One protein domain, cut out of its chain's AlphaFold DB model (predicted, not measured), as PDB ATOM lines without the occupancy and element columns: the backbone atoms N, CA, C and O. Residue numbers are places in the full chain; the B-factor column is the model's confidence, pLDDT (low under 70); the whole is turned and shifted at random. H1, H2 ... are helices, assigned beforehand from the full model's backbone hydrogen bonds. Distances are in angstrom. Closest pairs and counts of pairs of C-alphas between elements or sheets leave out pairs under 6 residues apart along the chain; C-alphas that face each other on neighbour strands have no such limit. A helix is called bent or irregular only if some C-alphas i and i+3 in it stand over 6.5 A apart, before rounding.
ATOM      1  N   PRO A  17     -56.328  18.962  47.942       90.75
ATOM      2  CA  PRO A  17     -55.926  19.225  49.321       90.75
ATOM      3  C   PRO A  17     -55.642  17.922  50.071       90.75
ATOM      4  O   PRO A  17     -56.413  16.968  49.969       90.75
ATOM      5  N   GLN A  18     -54.538  17.896  50.811       94.94
ATOM      6  CA  GLN A  18     -54.098  16.767  51.630       94.94
ATOM      7  C   GLN A  18     -53.395  17.299  52.870       94.94
ATOM      8  O   GLN A  18     -52.723  18.332  52.789       94.94
ATOM      9  N   THR A  19     -53.514  16.574  53.982       95.94
ATOM     10  CA  THR A  19     -52.696  16.835  55.168       95.94
ATOM     11  C   THR A  19     -51.230  16.551  54.864       95.94
ATOM     12  O   THR A  19     -50.910  15.773  53.957       95.94
ATOM     13  N   ILE A  20     -50.324  17.137  55.637       95.81
ATOM     14  CA  ILE A  20     -48.898  16.854  55.489       95.81
ATOM     15  C   ILE A  20     -48.580  15.379  55.752       95.81
ATOM     16  O   ILE A  20     -47.744  14.800  55.059       95.81
ATOM     17  N   HIS A  21     -49.301  14.742  56.681       95.19
ATOM     18  CA  HIS A  21     -49.148  13.319  56.975       95.19
ATOM     19  C   HIS A  21     -49.395  12.449  55.739       95.19
ATOM     20  O   HIS A  21     -48.595  11.554  55.458       95.19
ATOM     21  N   ASP A  22     -50.465  12.709  54.988       95.19
ATOM     22  CA  ASP A  22     -50.765  11.973  53.755       95.19
ATOM     23  C   ASP A  22     -49.797  12.359  52.633       95.19
ATOM     24  O   ASP A  22     -49.291  11.508  51.896       95.19
ATOM     25  N   ARG A  23     -49.485  13.656  52.529       96.00
ATOM     26  CA  ARG A  23     -48.668  14.198  51.445       96.00
ATOM     27  C   ARG A  23     -47.220  13.703  51.469       96.00
ATOM     28  O   ARG A  23     -46.650  13.520  50.397       96.00
ATOM     29  N   ILE A  24     -46.630  13.450  52.642       96.88
ATOM     30  CA  ILE A  24     -45.279  12.863  52.763       96.88
ATOM     31  C   ILE A  24     -45.203  11.509  52.044       96.88
ATOM     32  O   ILE A  24     -44.289  11.275  51.252       96.88
ATOM     33  N   GLU A  25     -46.161  10.621  52.312       96.31
ATOM     34  CA  GLU A  25     -46.185   9.271  51.741       96.31
ATOM     35  C   GLU A  25     -46.398   9.318  50.227       96.31
ATOM     36  O   GLU A  25     -45.639   8.706  49.471       96.31
ATOM     37  N   ASP A  26     -47.369  10.114  49.778       95.56
ATOM     38  CA  ASP A  26     -47.646  10.288  48.355       95.56
ATOM     39  C   ASP A  26     -46.453  10.896  47.599       95.56
ATOM     40  O   ASP A  26     -46.197  10.509  46.455       95.56
ATOM     41  N   LEU A  27     -45.708  11.830  48.211       95.50
ATOM     42  CA  LEU A  27     -44.517  12.441  47.609       95.50
ATOM     43  C   LEU A  27     -43.425  11.400  47.376       95.50
ATOM     44  O   LEU A  27     -42.887  11.306  46.272       95.50
ATOM     45  N   LEU A  28     -43.122  10.588  48.387       96.25
ATOM     46  CA  LEU A  28     -42.106   9.545  48.266       96.25
ATOM     47  C   LEU A  28     -42.521   8.459  47.270       96.25
ATOM     48  O   LEU A  28     -41.702   8.037  46.453       96.25
ATOM     49  N   ALA A  29     -43.796   8.061  47.273       94.94
ATOM     50  CA  ALA A  29     -44.336   7.114  46.302       94.94
ATOM     51  C   ALA A  29     -44.271   7.656  44.864       94.94
ATOM     52  O   ALA A  29     -43.915   6.920  43.942       94.94
ATOM     53  N   PHE A  30     -44.573   8.944  44.666       93.38
ATOM     54  CA  PHE A  30     -44.451   9.602  43.366       93.38
ATOM     55  C   PHE A  30     -43.005   9.579  42.865       93.38
ATOM     56  O   PHE A  30     -42.751   9.102  41.763       93.38
ATOM     57  N   ILE A  31     -42.050  10.037  43.678       91.75
ATOM     58  CA  ILE A  31     -40.638  10.110  43.277       91.75
ATOM     59  C   ILE A  31     -40.073   8.714  43.013       91.75
ATOM     60  O   ILE A  31     -39.372   8.518  42.019       91.75
ATOM     61  N   TRP A  32     -40.411   7.734  43.855       94.69
ATOM     62  CA  TRP A  32     -40.050   6.341  43.605       94.69
ATOM     63  C   TRP A  32     -40.577   5.858  42.251       94.69
ATOM     64  O   TRP A  32     -39.796   5.352  41.452       94.69
ATOM     65  N   GLY A  33     -41.864   6.065  41.957       92.81
ATOM     66  CA  GLY A  33     -42.462   5.634  40.692       92.81
ATOM     67  C   GLY A  33     -41.808   6.267  39.462       92.81
ATOM     68  O   GLY A  33     -41.710   5.633  38.414       92.81
ATOM     69  N   GLU A  34     -41.315   7.499  39.578       89.25
ATOM     70  CA  GLU A  34     -40.568   8.151  38.502       89.25
ATOM     71  C   GLU A  34     -39.173   7.537  38.310       89.25
ATOM     72  O   GLU A  34     -38.769   7.258  37.179       89.25
ATOM     73  N   ILE A  35     -38.460   7.251  39.403       90.12
ATOM     74  CA  ILE A  35     -37.138   6.609  39.361       90.12
ATOM     75  C   ILE A  35     -37.240   5.163  38.874       90.12
ATOM     76  O   ILE A  35     -36.396   4.716  38.101       90.12
ATOM     77  N   GLU A  36     -38.274   4.433  39.284       92.81
ATOM     78  CA  GLU A  36     -38.517   3.055  38.857       92.81
ATOM     79  C   GLU A  36     -38.742   2.963  37.341       92.81
ATOM     80  O   GLU A  36     -38.246   2.038  36.696       92.81
ATOM     81  N   ARG A  37     -39.429   3.948  36.748       90.94
ATOM     82  CA  ARG A  37     -39.652   4.021  35.294       90.94
ATOM     83  C   ARG A  37     -38.377   4.320  34.510       90.94
ATOM     84  O   ARG A  37     -38.264   3.887  33.365       90.94
ATOM     85  N   ALA A  38     -37.445   5.068  35.096       89.06
ATOM     86  CA  ALA A  38     -36.245   5.541  34.413       89.06
ATOM     87  C   ALA A  38     -34.990   5.502  35.314       89.06
ATOM     88  O   ALA A  38     -34.337   6.527  35.526       89.06
ATOM     89  N   PRO A  39     -34.563   4.323  35.809       89.69
ATOM     90  CA  PRO A  39     -33.458   4.238  36.765       89.69
ATOM     91  C   PRO A  39     -32.112   4.661  36.163       89.69
ATOM     92  O   PRO A  39     -31.208   5.071  36.889       89.69
ATOM     93  N   GLY A  40     -31.973   4.581  34.835       88.06
ATOM     94  CA  GLY A  40     -30.800   5.073  34.115       88.06
ATOM     95  C   GLY A  40     -30.628   6.590  34.212       88.06
ATOM     96  O   GLY A  40     -29.500   7.057  34.340       88.06
ATOM     97  N   GLU A  41     -31.719   7.362  34.232       87.81
ATOM     98  CA  GLU A  41     -31.644   8.821  34.401       87.81
ATOM     99  C   GLU A  41     -31.084   9.183  35.779       87.81
ATOM    100  O   GLU A  41     -30.241  10.072  35.896       87.81
ATOM    101  N   GLN A  42     -31.482   8.439  36.815       86.81
ATOM    102  CA  GLN A  42     -30.972   8.642  38.168       86.81
ATOM    103  C   GLN A  42     -29.475   8.313  38.280       86.81
ATOM    104  O   GLN A  42     -28.740   9.048  38.941       86.81
ATOM    105  N   LEU A  43     -29.001   7.258  37.607       87.75
ATOM    106  CA  LEU A  43     -27.571   6.931  37.549       87.75
ATOM    107  C   LEU A  43     -26.767   8.050  36.882       87.75
ATOM    108  O   LEU A  43     -25.797   8.532  37.464       87.75
ATOM    109  N   VAL A  44     -27.217   8.532  35.720       88.12
ATOM    110  CA  VAL A  44     -26.565   9.645  35.012       88.12
ATOM    111  C   VAL A  44     -26.519  10.895  35.890       88.12
ATOM    112  O   VAL A  44     -25.487  11.558  35.983       88.12
ATOM    113  N   LEU A  45     -27.608  11.209  36.600       84.88
ATOM    114  CA  LEU A  45     -27.643  12.339  37.525       84.88
ATOM    115  C   LEU A  45     -26.604  12.214  38.650       84.88
ATOM    116  O   LEU A  45     -26.045  13.235  39.058       84.88
ATOM    117  N   GLN A  46     -26.346  11.009  39.162       86.50
ATOM    118  CA  GLN A  46     -25.328  10.772  40.192       86.50
ATOM    119  C   GLN A  46     -23.912  10.868  39.632       86.50
ATOM    120  O   GLN A  46     -23.054  11.515  40.234       86.50
ATOM    121  N   GLU A  47     -23.676  10.292  38.456       90.12
ATOM    122  CA  GLU A  47     -22.399  10.395  37.750       90.12
ATOM    123  C   GLU A  47     -22.045  11.855  37.457       90.12
ATOM    124  O   GLU A  47     -20.925  12.283  37.740       90.12
ATOM    125  N   MET A  48     -23.010  12.648  36.979       87.38
ATOM    126  CA  MET A  48     -22.836  14.083  36.748       87.38
ATOM    127  C   MET A  48     -22.491  14.831  38.039       87.38
ATOM    128  O   MET A  48     -21.563  15.639  38.026       87.38
ATOM    129  N   THR A  49     -23.179  14.545  39.154       88.06
ATOM    130  CA  THR A  49     -22.854  15.144  40.460       88.06
ATOM    131  C   THR A  49     -21.406  14.838  40.855       88.06
ATOM    132  O   THR A  49     -20.657  15.747  41.207       88.06
ATOM    133  N   LEU A  50     -20.971  13.580  40.757       90.56
ATOM    134  CA  LEU A  50     -19.599  13.193  41.104       90.56
ATOM    135  C   LEU A  50     -18.563  13.794  40.149       90.56
ATOM    136  O   LEU A  50     -17.467  14.159  40.574       90.56
ATOM    137  N   TYR A  51     -18.901  13.912  38.866       90.69
ATOM    138  CA  TYR A  51     -18.042  14.522  37.860       90.69
ATOM    139  C   TYR A  51     -17.786  16.003  38.157       90.69
ATOM    140  O   TYR A  51     -16.627  16.412  38.219       90.69
ATOM    141  N   VAL A  52     -18.832  16.803  38.396       91.62
ATOM    142  CA  VAL A  52     -18.658  18.248  38.641       91.62
ATOM    143  C   VAL A  52     -17.923  18.534  39.949       91.62
ATOM    144  O   VAL A  52     -17.205  19.523  40.032       91.62
ATOM    145  N   LEU A  53     -18.006  17.642  40.943       90.50
ATOM    146  CA  LEU A  53     -17.213  17.749  42.174       90.50
ATOM    147  C   LEU A  53     -15.704  17.581  41.934       90.50
ATOM    148  O   LEU A  53     -14.900  18.082  42.717       90.50
ATOM    149  N   ARG A  54     -15.300  16.914  40.846       92.81
ATOM    150  CA  ARG A  54     -13.889  16.798  40.437       92.81
ATOM    151  C   ARG A  54     -13.391  18.017  39.659       92.81
ATOM    152  O   ARG A  54     -12.196  18.109  39.396       92.81
ATOM    153  N   VAL A  55     -14.280  18.940  39.291       93.19
ATOM    154  CA  VAL A  55     -13.962  20.162  38.547       93.19
ATOM    155  C   VAL A  55     -14.197  21.361  39.476       93.19
ATOM    156  O   VAL A  55     -15.337  21.801  39.617       93.19
ATOM    157  N   PRO A  56     -13.154  21.925  40.118       88.62
ATOM    158  CA  PRO A  56     -13.319  22.942  41.163       88.62
ATOM    159  C   PRO A  56     -14.179  24.142  40.749       88.62
ATOM    160  O   PRO A  56     -14.965  24.648  41.545       88.62
ATOM    161  N   GLN A  57     -14.082  24.570  39.487       91.06
ATOM    162  CA  GLN A  57     -14.846  25.699  38.953       91.06
ATOM    163  C   GLN A  57     -16.347  25.395  38.818       91.06
ATOM    164  O   GLN A  57     -17.150  26.320  38.816       91.06
ATOM    165  N   ALA A  58     -16.731  24.120  38.728       89.06
ATOM    166  CA  ALA A  58     -18.102  23.659  38.516       89.06
ATOM    167  C   ALA A  58     -18.729  23.009  39.762       89.06
ATOM    168  O   ALA A  58     -19.911  22.674  39.740       89.06
ATOM    169  N   ALA A  59     -17.985  22.859  40.864       87.12
ATOM    170  CA  ALA A  59     -18.474  22.210  42.085       87.12
ATOM    171  C   ALA A  59     -19.738  22.875  42.670       87.12
ATOM    172  O   ALA A  59     -20.566  22.203  43.283       87.12
ATOM    173  N   HIS A  60     -19.927  24.180  42.437       89.19
ATOM    174  CA  HIS A  60     -21.131  24.912  42.838       89.19
ATOM    175  C   HIS A  60     -22.414  24.364  42.188       89.19
ATOM    176  O   HIS A  60     -23.456  24.365  42.837       89.19
ATOM    177  N   LEU A  61     -22.333  23.810  40.973       89.38
ATOM    178  CA  LEU A  61     -23.480  23.233  40.264       89.38
ATOM    179  C   LEU A  61     -24.051  22.008  40.987       89.38
ATOM    180  O   LEU A  61     -25.261  21.789  40.974       89.38
ATOM    181  N   ALA A  62     -23.202  21.218  41.659       87.94
ATOM    182  CA  ALA A  62     -23.685  20.131  42.510       87.94
ATOM    183  C   ALA A  62     -24.510  20.690  43.676       87.94
ATOM    184  O   ALA A  62     -25.615  20.220  43.922       87.94
ATOM    185  N   ALA A  63     -24.011  21.724  44.356       88.00
ATOM    186  CA  ALA A  63     -24.724  22.340  45.473       88.00
ATOM    187  C   ALA A  63     -26.042  23.013  45.041       88.00
ATOM    188  O   ALA A  63     -27.019  22.982  45.790       88.00
ATOM    189  N   GLU A  64     -26.083  23.609  43.849       89.31
ATOM    190  CA  GLU A  64     -27.302  24.183  43.269       89.31
ATOM    191  C   GLU A  64     -28.343  23.107  42.965       89.31
ATOM    192  O   GLU A  64     -29.476  23.230  43.424       89.31
ATOM    193  N   LYS A  65     -27.950  22.007  42.312       86.75
ATOM    194  CA  LYS A  65     -28.835  20.857  42.072       86.75
ATOM    195  C   LYS A  65     -29.446  20.325  43.375       86.75
ATOM    196  O   LYS A  65     -30.656  20.129  43.450       86.75
ATOM    197  N   GLU A  66     -28.622  20.090  44.397       87.56
ATOM    198  CA  GLU A  66     -29.093  19.592  45.701       87.56
ATOM    199  C   GLU A  66     -30.097  20.565  46.341       87.56
ATOM    200  O   GLU A  66     -31.125  20.155  46.886       87.56
ATOM    201  N   ARG A  67     -29.833  21.874  46.230       89.12
ATOM    202  CA  ARG A  67     -30.731  22.922  46.727       89.12
ATOM    203  C   ARG A  67     -32.064  22.928  45.983       89.12
ATOM    204  O   ARG A  67     -33.095  23.002  46.644       89.12
ATOM    205  N   GLU A  68     -32.044  22.844  44.655       88.50
ATOM    206  CA  GLU A  68     -33.251  22.832  43.822       88.50
ATOM    207  C   GLU A  68     -34.136  21.622  44.127       88.50
ATOM    208  O   GLU A  68     -35.343  21.778  44.313       88.50
ATOM    209  N   ILE A  69     -33.554  20.424  44.240       85.88
ATOM    210  CA  ILE A  69     -34.328  19.215  44.550       85.88
ATOM    211  C   ILE A  69     -34.935  19.321  45.947       85.88
ATOM    212  O   ILE A  69     -36.136  19.113  46.104       85.88
ATOM    213  N   ARG A  70     -34.154  19.716  46.961       89.81
ATOM    214  CA  ARG A  70     -34.690  19.916  48.315       89.81
ATOM    215  C   ARG A  70     -35.801  20.969  48.337       89.81
ATOM    216  O   ARG A  70     -36.791  20.799  49.046       89.81
ATOM    217  N   GLN A  71     -35.668  22.035  47.550       90.62
ATOM    218  CA  GLN A  71     -36.696  23.065  47.438       90.62
ATOM    219  C   GLN A  71     -38.003  22.510  46.855       90.62
ATOM    220  O   GLN A  71     -39.064  22.856  47.359       90.62
ATOM    221  N   LEU A  72     -37.954  21.594  45.882       90.25
ATOM    222  CA  LEU A  72     -39.161  20.933  45.365       90.25
ATOM    223  C   LEU A  72     -39.896  20.126  46.445       90.25
ATOM    224  O   LEU A  72     -41.126  20.135  46.485       90.25
ATOM    225  N   TYR A  73     -39.162  19.457  47.341       93.19
ATOM    226  CA  TYR A  73     -39.767  18.759  48.480       93.19
ATOM    227  C   TYR A  73     -40.446  19.758  49.420       93.19
ATOM    228  O   TYR A  73     -41.610  19.575  49.772       93.19
ATOM    229  N   ALA A  74     -39.740  20.829  49.794       94.50
ATOM    230  CA  ALA A  74     -40.272  21.863  50.676       94.50
ATOM    231  C   ALA A  74     -41.525  22.534  50.090       94.50
ATOM    232  O   ALA A  74     -42.530  22.639  50.784       94.50
ATOM    233  N   GLU A  75     -41.502  22.912  48.808       93.06
ATOM    234  CA  GLU A  75     -42.638  23.517  48.097       93.06
ATOM    235  C   GLU A  75     -43.846  22.574  48.010       93.06
ATOM    236  O   GLU A  75     -44.990  23.015  48.113       93.06
ATOM    237  N   CYS A  76     -43.616  21.273  47.820       93.25
ATOM    238  CA  CYS A  76     -44.695  20.290  47.812       93.25
ATOM    239  C   CYS A  76     -45.353  20.181  49.196       93.25
ATOM    240  O   CYS A  76     -46.582  20.256  49.318       93.25
ATOM    241  N   LEU A  77     -44.537  20.023  50.243       95.12
ATOM    242  CA  LEU A  77     -45.002  19.844  51.620       95.12
ATOM    243  C   LEU A  77     -45.644  21.116  52.186       95.12
ATOM    244  O   LEU A  77     -46.653  21.021  52.881       95.12
ATOM    245  N   SER A  78     -45.135  22.302  51.841       95.31
ATOM    246  CA  SER A  78     -45.681  23.584  52.310       95.31
ATOM    247  C   SER A  78     -47.090  23.873  51.794       95.31
ATOM    248  O   SER A  78     -47.786  24.719  52.340       95.31
ATOM    249  N   ARG A  79     -47.517  23.193  50.724       94.25
ATOM    250  CA  ARG A  79     -48.864  23.307  50.148       94.25
ATOM    251  C   ARG A  79     -49.872  22.331  50.774       94.25
ATOM    252  O   ARG A  79     -50.946  22.141  50.201       94.25
ATOM    253  N   SER A  80     -49.511  21.637  51.853       95.56
ATOM    254  CA  SER A  80     -50.454  20.780  52.585       95.56
ATOM    255  C   SER A  80     -51.535  21.635  53.252       95.56
ATOM    256  O   SER A  80     -51.300  22.793  53.586       95.56
ATOM    257  N   SER A  81     -52.740  21.091  53.426       95.31
ATOM    258  CA  SER A  81     -53.913  21.854  53.884       95.31
ATOM    259  C   SER A  81     -53.833  22.333  55.335       95.31
ATOM    260  O   SER A  81     -54.588  23.214  55.729       95.31
ATOM    261  N   ASP A  82     -52.967  21.712  56.127       94.94
ATOM    262  CA  ASP A  82     -52.747  21.925  57.557       94.94
ATOM    263  C   ASP A  82     -51.401  22.609  57.857       94.94
ATOM    264  O   ASP A  82     -50.988  22.667  59.012       94.94
ATOM    265  N   VAL A  83     -50.726  23.136  56.831       95.44
ATOM    266  CA  VAL A  83     -49.457  23.860  56.955       95.44
ATOM    267  C   VAL A  83     -49.690  25.354  56.762       95.44
ATOM    268  O   VAL A  83     -50.383  25.779  55.837       95.44
ATOM    269  N   SER A  84     -49.080  26.162  57.625       95.25
ATOM    270  CA  SER A  84     -49.122  27.620  57.568       95.25
ATOM    271  C   SER A  84     -47.736  28.222  57.309       95.25
ATOM    272  O   SER A  84     -46.713  27.539  57.350       95.25
ATOM    273  N   GLU A  85     -47.676  29.535  57.073       93.44
ATOM    274  CA  GLU A  85     -46.402  30.254  56.922       93.44
ATOM    275  C   GLU A  85     -45.536  30.191  58.194       93.44
ATOM    276  O   GLU A  85     -44.308  30.162  58.106       93.44
ATOM    277  N   ALA A  86     -46.160  30.090  59.375       94.75
ATOM    278  CA  ALA A  86     -45.447  29.952  60.643       94.75
ATOM    279  C   ALA A  86     -44.624  28.652  60.722       94.75
ATOM    280  O   ALA A  86     -43.645  28.585  61.465       94.75
ATOM    281  N   ASP A  87     -44.965  27.646  59.914       95.94
ATOM    282  CA  ASP A  87     -44.309  26.343  59.910       95.94
ATOM    283  C   ASP A  87     -43.109  26.263  58.946       95.94
ATOM    284  O   ASP A  87     -42.506  25.201  58.785       95.94
ATOM    285  N   ALA A  88     -42.715  27.370  58.302       94.25
ATOM    286  CA  ALA A  88     -41.684  27.379  57.258       94.25
ATOM    287  C   ALA A  88     -40.333  26.769  57.697       94.25
ATOM    288  O   ALA A  88     -39.701  26.036  56.926       94.25
ATOM    289  N   SER A  89     -39.892  27.021  58.940       94.69
ATOM    290  CA  SER A  89     -38.663  26.405  59.481       94.69
ATOM    291  C   SER A  89     -38.823  24.893  59.636       94.69
ATOM    292  O   SER A  89     -37.971  24.132  59.178       94.69
ATOM    293  N   ARG A  90     -39.961  24.447  60.186       95.31
ATOM    294  CA  ARG A  90     -40.274  23.025  60.383       95.31
ATOM    295  C   ARG A  90     -40.336  22.280  59.050       95.31
ATOM    296  O   ARG A  90     -39.789  21.189  58.930       95.31
ATOM    297  N   ILE A  91     -40.928  22.888  58.020       96.62
ATOM    298  CA  ILE A  91     -40.944  22.341  56.652       96.62
ATOM    299  C   ILE A  91     -39.529  22.245  56.071       96.62
ATOM    300  O   ILE A  91     -39.192  21.260  55.409       96.62
ATOM    301  N   THR A  92     -38.677  23.240  56.319       94.62
ATOM    302  CA  THR A  92     -37.278  23.215  55.866       94.62
ATOM    303  C   THR A  92     -36.511  22.054  56.504       94.62
ATOM    304  O   THR A  92     -35.815  21.314  55.809       94.62
ATOM    305  N   GLU A  93     -36.677  21.845  57.807       95.75
ATOM    306  CA  GLU A  93     -36.047  20.745  58.543       95.75
ATOM    307  C   GLU A  93     -36.576  19.378  58.088       95.75
ATOM    308  O   GLU A  93     -35.790  18.487  57.752       95.75
ATOM    309  N   LEU A  94     -37.900  19.238  57.990       96.69
ATOM    310  CA  LEU A  94     -38.568  18.018  57.543       96.69
ATOM    311  C   LEU A  94     -38.172  17.642  56.110       96.69
ATOM    312  O   LEU A  94     -37.815  16.496  55.841       96.69
ATOM    313  N   SER A  95     -38.188  18.607  55.186       96.12
ATOM    314  CA  SER A  95     -37.801  18.370  53.790       96.12
ATOM    315  C   SER A  95     -36.339  17.944  53.668       96.12
ATOM    316  O   SER A  95     -36.034  17.041  52.890       96.12
ATOM    317  N   ASN A  96     -35.439  18.526  54.466       95.75
ATOM    318  CA  ASN A  96     -34.036  18.129  54.504       95.75
ATOM    319  C   ASN A  96     -33.854  16.695  55.027       95.75
ATOM    320  O   ASN A  96     -33.101  15.926  54.428       95.75
ATOM    321  N   PHE A  97     -34.551  16.332  56.108       97.62
ATOM    322  CA  PHE A  97     -34.536  14.975  56.659       97.62
ATOM    323  C   PHE A  97     -35.032  13.946  55.636       97.62
ATOM    324  O   PHE A  97     -34.307  13.005  55.303       97.62
ATOM    325  N   ILE A  98     -36.228  14.169  55.078       97.44
ATOM    326  CA  ILE A  98     -36.830  13.284  54.075       97.44
ATOM    327  C   ILE A  98     -35.891  13.123  52.877       97.44
ATOM    328  O   ILE A  98     -35.621  12.000  52.455       97.44
ATOM    329  N   TYR A  99     -35.374  14.232  52.347       95.00
ATOM    330  CA  TYR A  99     -34.498  14.222  51.182       95.00
ATOM    331  C   TYR A  99     -33.229  13.392  51.419       95.00
ATOM    332  O   TYR A  99     -32.943  12.470  50.654       95.00
ATOM    333  N   ALA A 100     -32.494  13.673  52.498       94.44
ATOM    334  CA  ALA A 100     -31.232  12.997  52.790       94.44
ATOM    335  C   ALA A 100     -31.419  11.484  52.999       94.44
ATOM    336  O   ALA A 100     -30.670  10.679  52.436       94.44
ATOM    337  N   CYS A 101     -32.439  11.085  53.764       97.56
ATOM    338  CA  CYS A 101     -32.745   9.674  53.987       97.56
ATOM    339  C   CYS A 101     -33.170   8.975  52.695       97.56
ATOM    340  O   CYS A 101     -32.687   7.881  52.397       97.56
ATOM    341  N   PHE A 102     -34.039   9.604  51.902       96.38
ATOM    342  CA  PHE A 102     -34.555   8.982  50.691       96.38
ATOM    343  C   PHE A 102     -33.483   8.824  49.610       96.38
ATOM    344  O   PHE A 102     -33.419   7.775  48.977       96.38
ATOM    345  N   VAL A 103     -32.568   9.787  49.459       92.69
ATOM    346  CA  VAL A 103     -31.388   9.623  48.590       92.69
ATOM    347  C   VAL A 103     -30.555   8.409  49.012       92.69
ATOM    348  O   VAL A 103     -30.137   7.630  48.156       92.69
ATOM    349  N   GLY A 104     -30.354   8.198  50.316       94.69
ATOM    350  CA  GLY A 104     -29.673   7.007  50.833       94.69
ATOM    351  C   GLY A 104     -30.378   5.702  50.452       94.69
ATOM    352  O   GLY A 104     -29.732   4.776  49.957       94.69
ATOM    353  N   ILE A 105     -31.703   5.654  50.611       97.50
ATOM    354  CA  ILE A 105     -32.542   4.503  50.233       97.50
ATOM    355  C   ILE A 105     -32.440   4.224  48.727       97.50
ATOM    356  O   ILE A 105     -32.237   3.083  48.309       97.50
ATOM    357  N   LEU A 106     -32.529   5.265  47.899       94.56
ATOM    358  CA  LEU A 106     -32.428   5.146  46.446       94.56
ATOM    359  C   LEU A 106     -31.041   4.662  46.015       94.56
ATOM    360  O   LEU A 106     -30.941   3.803  45.144       94.56
ATOM    361  N   ASN A 107     -29.971   5.155  46.645       93.19
ATOM    362  CA  ASN A 107     -28.607   4.692  46.382       93.19
ATOM    363  C   ASN A 107     -28.432   3.217  46.738       93.19
ATOM    364  O   ASN A 107     -27.833   2.465  45.967       93.19
ATOM    365  N   GLN A 108     -28.980   2.791  47.879       96.12
ATOM    366  CA  GLN A 108     -28.983   1.385  48.264       96.12
ATOM    367  C   GLN A 108     -29.705   0.539  47.210       96.12
ATOM    368  O   GLN A 108     -29.151  -0.456  46.750       96.12
ATOM    369  N   TRP A 109     -30.888   0.966  46.767       96.62
ATOM    370  CA  TRP A 109     -31.632   0.251  45.734       96.62
ATOM    371  C   TRP A 109     -30.918   0.226  44.381       96.62
ATOM    372  O   TRP A 109     -30.921  -0.803  43.712       96.62
ATOM    373  N   LEU A 110     -30.262   1.309  43.961       92.31
ATOM    374  CA  LEU A 110     -29.481   1.311  42.720       92.31
ATOM    375  C   LEU A 110     -28.358   0.267  42.752       92.31
ATOM    376  O   LEU A 110     -28.082  -0.355  41.724       92.31
ATOM    377  N   ALA A 111     -27.755   0.055  43.925       93.88
ATOM    378  CA  ALA A 111     -26.685  -0.914  44.131       93.88
ATOM    379  C   ALA A 111     -27.183  -2.364  44.264       93.88
ATOM    380  O   ALA A 111     -26.533  -3.275  43.756       93.88
ATOM    381  N   THR A 112     -28.311  -2.598  44.943       96.44
ATOM    382  CA  THR A 112     -28.782  -3.959  45.277       96.44
ATOM    383  C   THR A 112     -29.936  -4.452  44.412       96.44
ATOM    384  O   THR A 112     -30.141  -5.658  44.301       96.44
ATOM    385  N   ARG A 113     -30.701  -3.530  43.819       94.50
ATOM    386  CA  ARG A 113     -31.997  -3.766  43.159       94.50
ATOM    387  C   ARG A 113     -33.041  -4.438  44.060       94.50
ATOM    388  O   ARG A 113     -33.978  -5.061  43.568       94.50
ATOM    389  N   ASP A 114     -32.909  -4.274  45.376       97.88
ATOM    390  CA  ASP A 114     -33.823  -4.839  46.371       97.88
ATOM    391  C   ASP A 114     -35.026  -3.910  46.608       97.88
ATOM    392  O   ASP A 114     -35.025  -3.043  47.487       97.88
ATOM    393  N   THR A 115     -36.057  -4.053  45.772       97.38
ATOM    394  CA  THR A 115     -37.299  -3.275  45.897       97.38
ATOM    395  C   THR A 115     -38.055  -3.552  47.208       97.38
ATOM    396  O   THR A 115     -38.503  -2.586  47.829       97.38
ATOM    397  N   PRO A 116     -38.203  -4.805  47.693       98.31
ATOM    398  CA  PRO A 116     -38.818  -5.064  49.000       98.31
ATOM    399  C   PRO A 116     -38.158  -4.310  50.161       98.31
ATOM    400  O   PRO A 116     -38.865  -3.754  51.013       98.31
ATOM    401  N   LEU A 117     -36.822  -4.249  50.183       98.19
ATOM    402  CA  LEU A 117     -36.088  -3.472  51.176       98.19
ATOM    403  C   LEU A 117     -36.365  -1.974  51.020       98.19
ATOM    404  O   LEU A 117     -36.735  -1.334  52.003       98.19
ATOM    405  N   LEU A 118     -36.288  -1.435  49.796       98.12
ATOM    406  CA  LEU A 118     -36.609  -0.029  49.521       98.12
ATOM    407  C   LEU A 118     -37.998   0.350  50.042       98.12
ATOM    408  O   LEU A 118     -38.136   1.362  50.728       98.12
ATOM    409  N   LEU A 119     -39.023  -0.457  49.760       98.12
ATOM    410  CA  LEU A 119     -40.395  -0.176  50.193       98.12
ATOM    411  C   LEU A 119     -40.529  -0.221  51.719       98.12
ATOM    412  O   LEU A 119     -41.224   0.605  52.310       98.12
ATOM    413  N   THR A 120     -39.843  -1.165  52.365       98.56
ATOM    414  CA  THR A 120     -39.841  -1.293  53.826       98.56
ATOM    415  C   THR A 120     -39.178  -0.087  54.486       98.56
ATOM    416  O   THR A 120     -39.768   0.525  55.374       98.56
ATOM    417  N   THR A 121     -37.991   0.304  54.023       98.38
ATOM    418  CA  THR A 121     -37.252   1.442  54.585       98.38
ATOM    419  C   THR A 121     -37.918   2.778  54.248       98.38
ATOM    420  O   THR A 121     -37.932   3.680  55.080       98.38
ATOM    421  N   THR A 122     -38.558   2.899  53.081       98.44
ATOM    422  CA  THR A 122     -39.359   4.087  52.734       98.44
ATOM    423  C   THR A 122     -40.551   4.240  53.675       98.44
ATOM    424  O   THR A 122     -40.815   5.346  54.134       98.44
ATOM    425  N   ARG A 123     -41.237   3.147  54.040       98.38
ATOM    426  CA  ARG A 123     -42.325   3.196  55.033       98.38
ATOM    427  C   ARG A 123     -41.827   3.666  56.402       98.38
ATOM    428  O   ARG A 123     -42.440   4.535  57.006       98.38
ATOM    429  N   GLN A 124     -40.675   3.162  56.845       98.50
ATOM    430  CA  GLN A 124     -40.045   3.608  58.095       98.50
ATOM    431  C   GLN A 124     -39.673   5.098  58.055       98.50
ATOM    432  O   GLN A 124     -39.842   5.802  59.048       98.50
ATOM    433  N   LEU A 125     -39.199   5.592  56.905       98.50
ATOM    434  CA  LEU A 125     -38.945   7.017  56.696       98.50
ATOM    435  C   LEU A 125     -40.235   7.844  56.789       98.50
ATOM    436  O   LEU A 125     -40.228   8.888  57.434       98.50
ATOM    437  N   VAL A 126     -41.335   7.384  56.182       98.19
ATOM    438  CA  VAL A 126     -42.648   8.042  56.290       98.19
ATOM    439  C   VAL A 126     -43.079   8.141  57.752       98.19
ATOM    440  O   VAL A 126     -43.449   9.225  58.199       98.19
ATOM    441  N   ASP A 127     -42.989   7.049  58.510       97.56
ATOM    442  CA  ASP A 127     -43.385   7.027  59.921       97.56
ATOM    443  C   ASP A 127     -42.529   7.989  60.764       97.56
ATOM    444  O   ASP A 127     -43.064   8.767  61.557       97.56
ATOM    445  N   ALA A 128     -41.210   8.008  60.545       97.75
ATOM    446  CA  ALA A 128     -40.304   8.934  61.226       97.75
ATOM    447  C   ALA A 128     -40.596  10.404  60.875       97.75
ATOM    448  O   ALA A 128     -40.676  11.254  61.762       97.75
ATOM    449  N   ALA A 129     -40.805  10.703  59.591       97.25
ATOM    450  CA  ALA A 129     -41.124  12.044  59.110       97.25
ATOM    451  C   ALA A 129     -42.463  12.554  59.672       97.25
ATOM    452  O   ALA A 129     -42.569  13.713  60.070       97.25
ATOM    453  N   ARG A 130     -43.473  11.679  59.761       96.31
ATOM    454  CA  ARG A 130     -44.754  11.972  60.421       96.31
ATOM    455  C   ARG A 130     -44.562  12.276  61.909       96.31
ATOM    456  O   ARG A 130     -45.148  13.234  62.400       96.31
ATOM    457  N   GLY A 131     -43.710  11.514  62.600       95.06
ATOM    458  CA  GLY A 131     -43.367  11.748  64.008       95.06
ATOM    459  C   GLY A 131     -42.786  13.142  64.267       95.06
ATOM    460  O   GLY A 131     -43.230  13.827  65.187       95.06
ATOM    461  N   MET A 132     -41.883  13.608  63.396       93.50
ATOM    462  CA  MET A 132     -41.294  14.956  63.480       93.50
ATOM    463  C   MET A 132     -42.331  16.087  63.355       93.50
ATOM    464  O   MET A 132     -42.104  17.195  63.843       93.50
ATOM    465  N   TRP A 133     -43.465  15.839  62.694       89.44
ATOM    466  CA  TRP A 133     -44.519  16.842  62.538       89.44
ATOM    467  C   TRP A 133     -45.476  16.913  63.737       89.44
ATOM    468  O   TRP A 133     -46.032  17.967  64.032       89.44
ATOM    469  N   THR A 134     -45.636  15.826  64.485       78.25
ATOM    470  CA  THR A 134     -46.471  15.801  65.699       78.25
ATOM    471  C   THR A 134     -45.830  16.448  66.932       78.25
ATOM    472  O   THR A 134     -46.547  16.793  67.865       78.25
TER     473      THR A 134
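AT A GLANCE: This is residues 17 to 134 of the 136 residues of an uncharacterized protein of Devosia sp. M6-77 (UniProt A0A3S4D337). Three helices, H1, H2 and H3, are joined end to end as an open triangle, and a long helical hairpin, H4 and H5, covers the H1 side of it. H4 crosses the later part of H3, H5 packs on H1, and H2 makes the far side, away from H5. The printed part has 118 residues with five named helices, H1 to H5 in that order, and no named strand; the class is all helix. It is compact, with a radius of gyration of the C-alphas of 15.1 A and spans of 42 by 35 by 20 A.

IN THESE COORDINATES: H1, residues 20 to 37, begins at C-alpha 20 (-48.898, 16.854, 55.489) and is 25.7 A long. H2, residues 39 to 53, is 21.8 A long. H3, residues 59 to 78, measures 29.1 A and begins at C-alpha 59 (-18.474, 22.210, 42.085). H4, residues 85 to 112, is the longest helix at 40.2 A. It is irregular, with C-alphas 86 and 89 7.7 A apart, and has a kink of 31 degrees near residue 92. H5, residues 115 to 134, is 29.0 A long and ends at C-alpha 134 (-46.471, 15.801, 65.699).

HOW THE PARTS SIT: H1, H4 and H5 form a bundle, a group of helices side by side. Residues 21 to 28 of H1 touch residues 122 to 130 of H5 at a shallow tilt of 25 degrees, opposite ways; the closest C-alphas, of His 21 and Arg 130, are 5.7 A apart. H4 and H5 are a hairpin and touch at a shallow tilt of 15 degrees, with the C-alphas of Ile 105 and Leu 118 closest at 6.1 A. H1 and H4 are close but not clearly touching, their closest C-alphas, of Leu 28 and Phe 102, being 8.0 A apart. H3 is the hub, touching H1, H2 and H4. Its residues 70 to 78 touch residues 88 to 99 of H4 at a steep tilt of 61 degrees, with the C-alphas of Ala 74 and Ser 95 closest at 5.3 A. H1 and H3 touch at a steep tilt of 47 degrees, with the C-alphas of Ile 20 and Leu 77 closest at 6.3 A. Residues 49 to 53 of H2 touch residues 59 to 62 of H3, with the C-alphas of Leu 53 and Ala 59 closest at 4.6 A. H5 is apart from H2 and H3. Every O i to N i+4 pair is within hydrogen-bond range in H2 and H5; the counts are 13 of 14 in H1, 15 of 16 in H3 and 22 of 24 in H4.

THE WHOLE: The two C-alphas farthest apart, of Pro 17 and Pro 56, are 43.5 A apart. The printed part has no cut. The links H1 to H2, H2 to H3 and H4 to H5 are tight, and the link H3 to H4 is short. The mean pLDDT of the printed part is 93.3, and no printed residue is under 70.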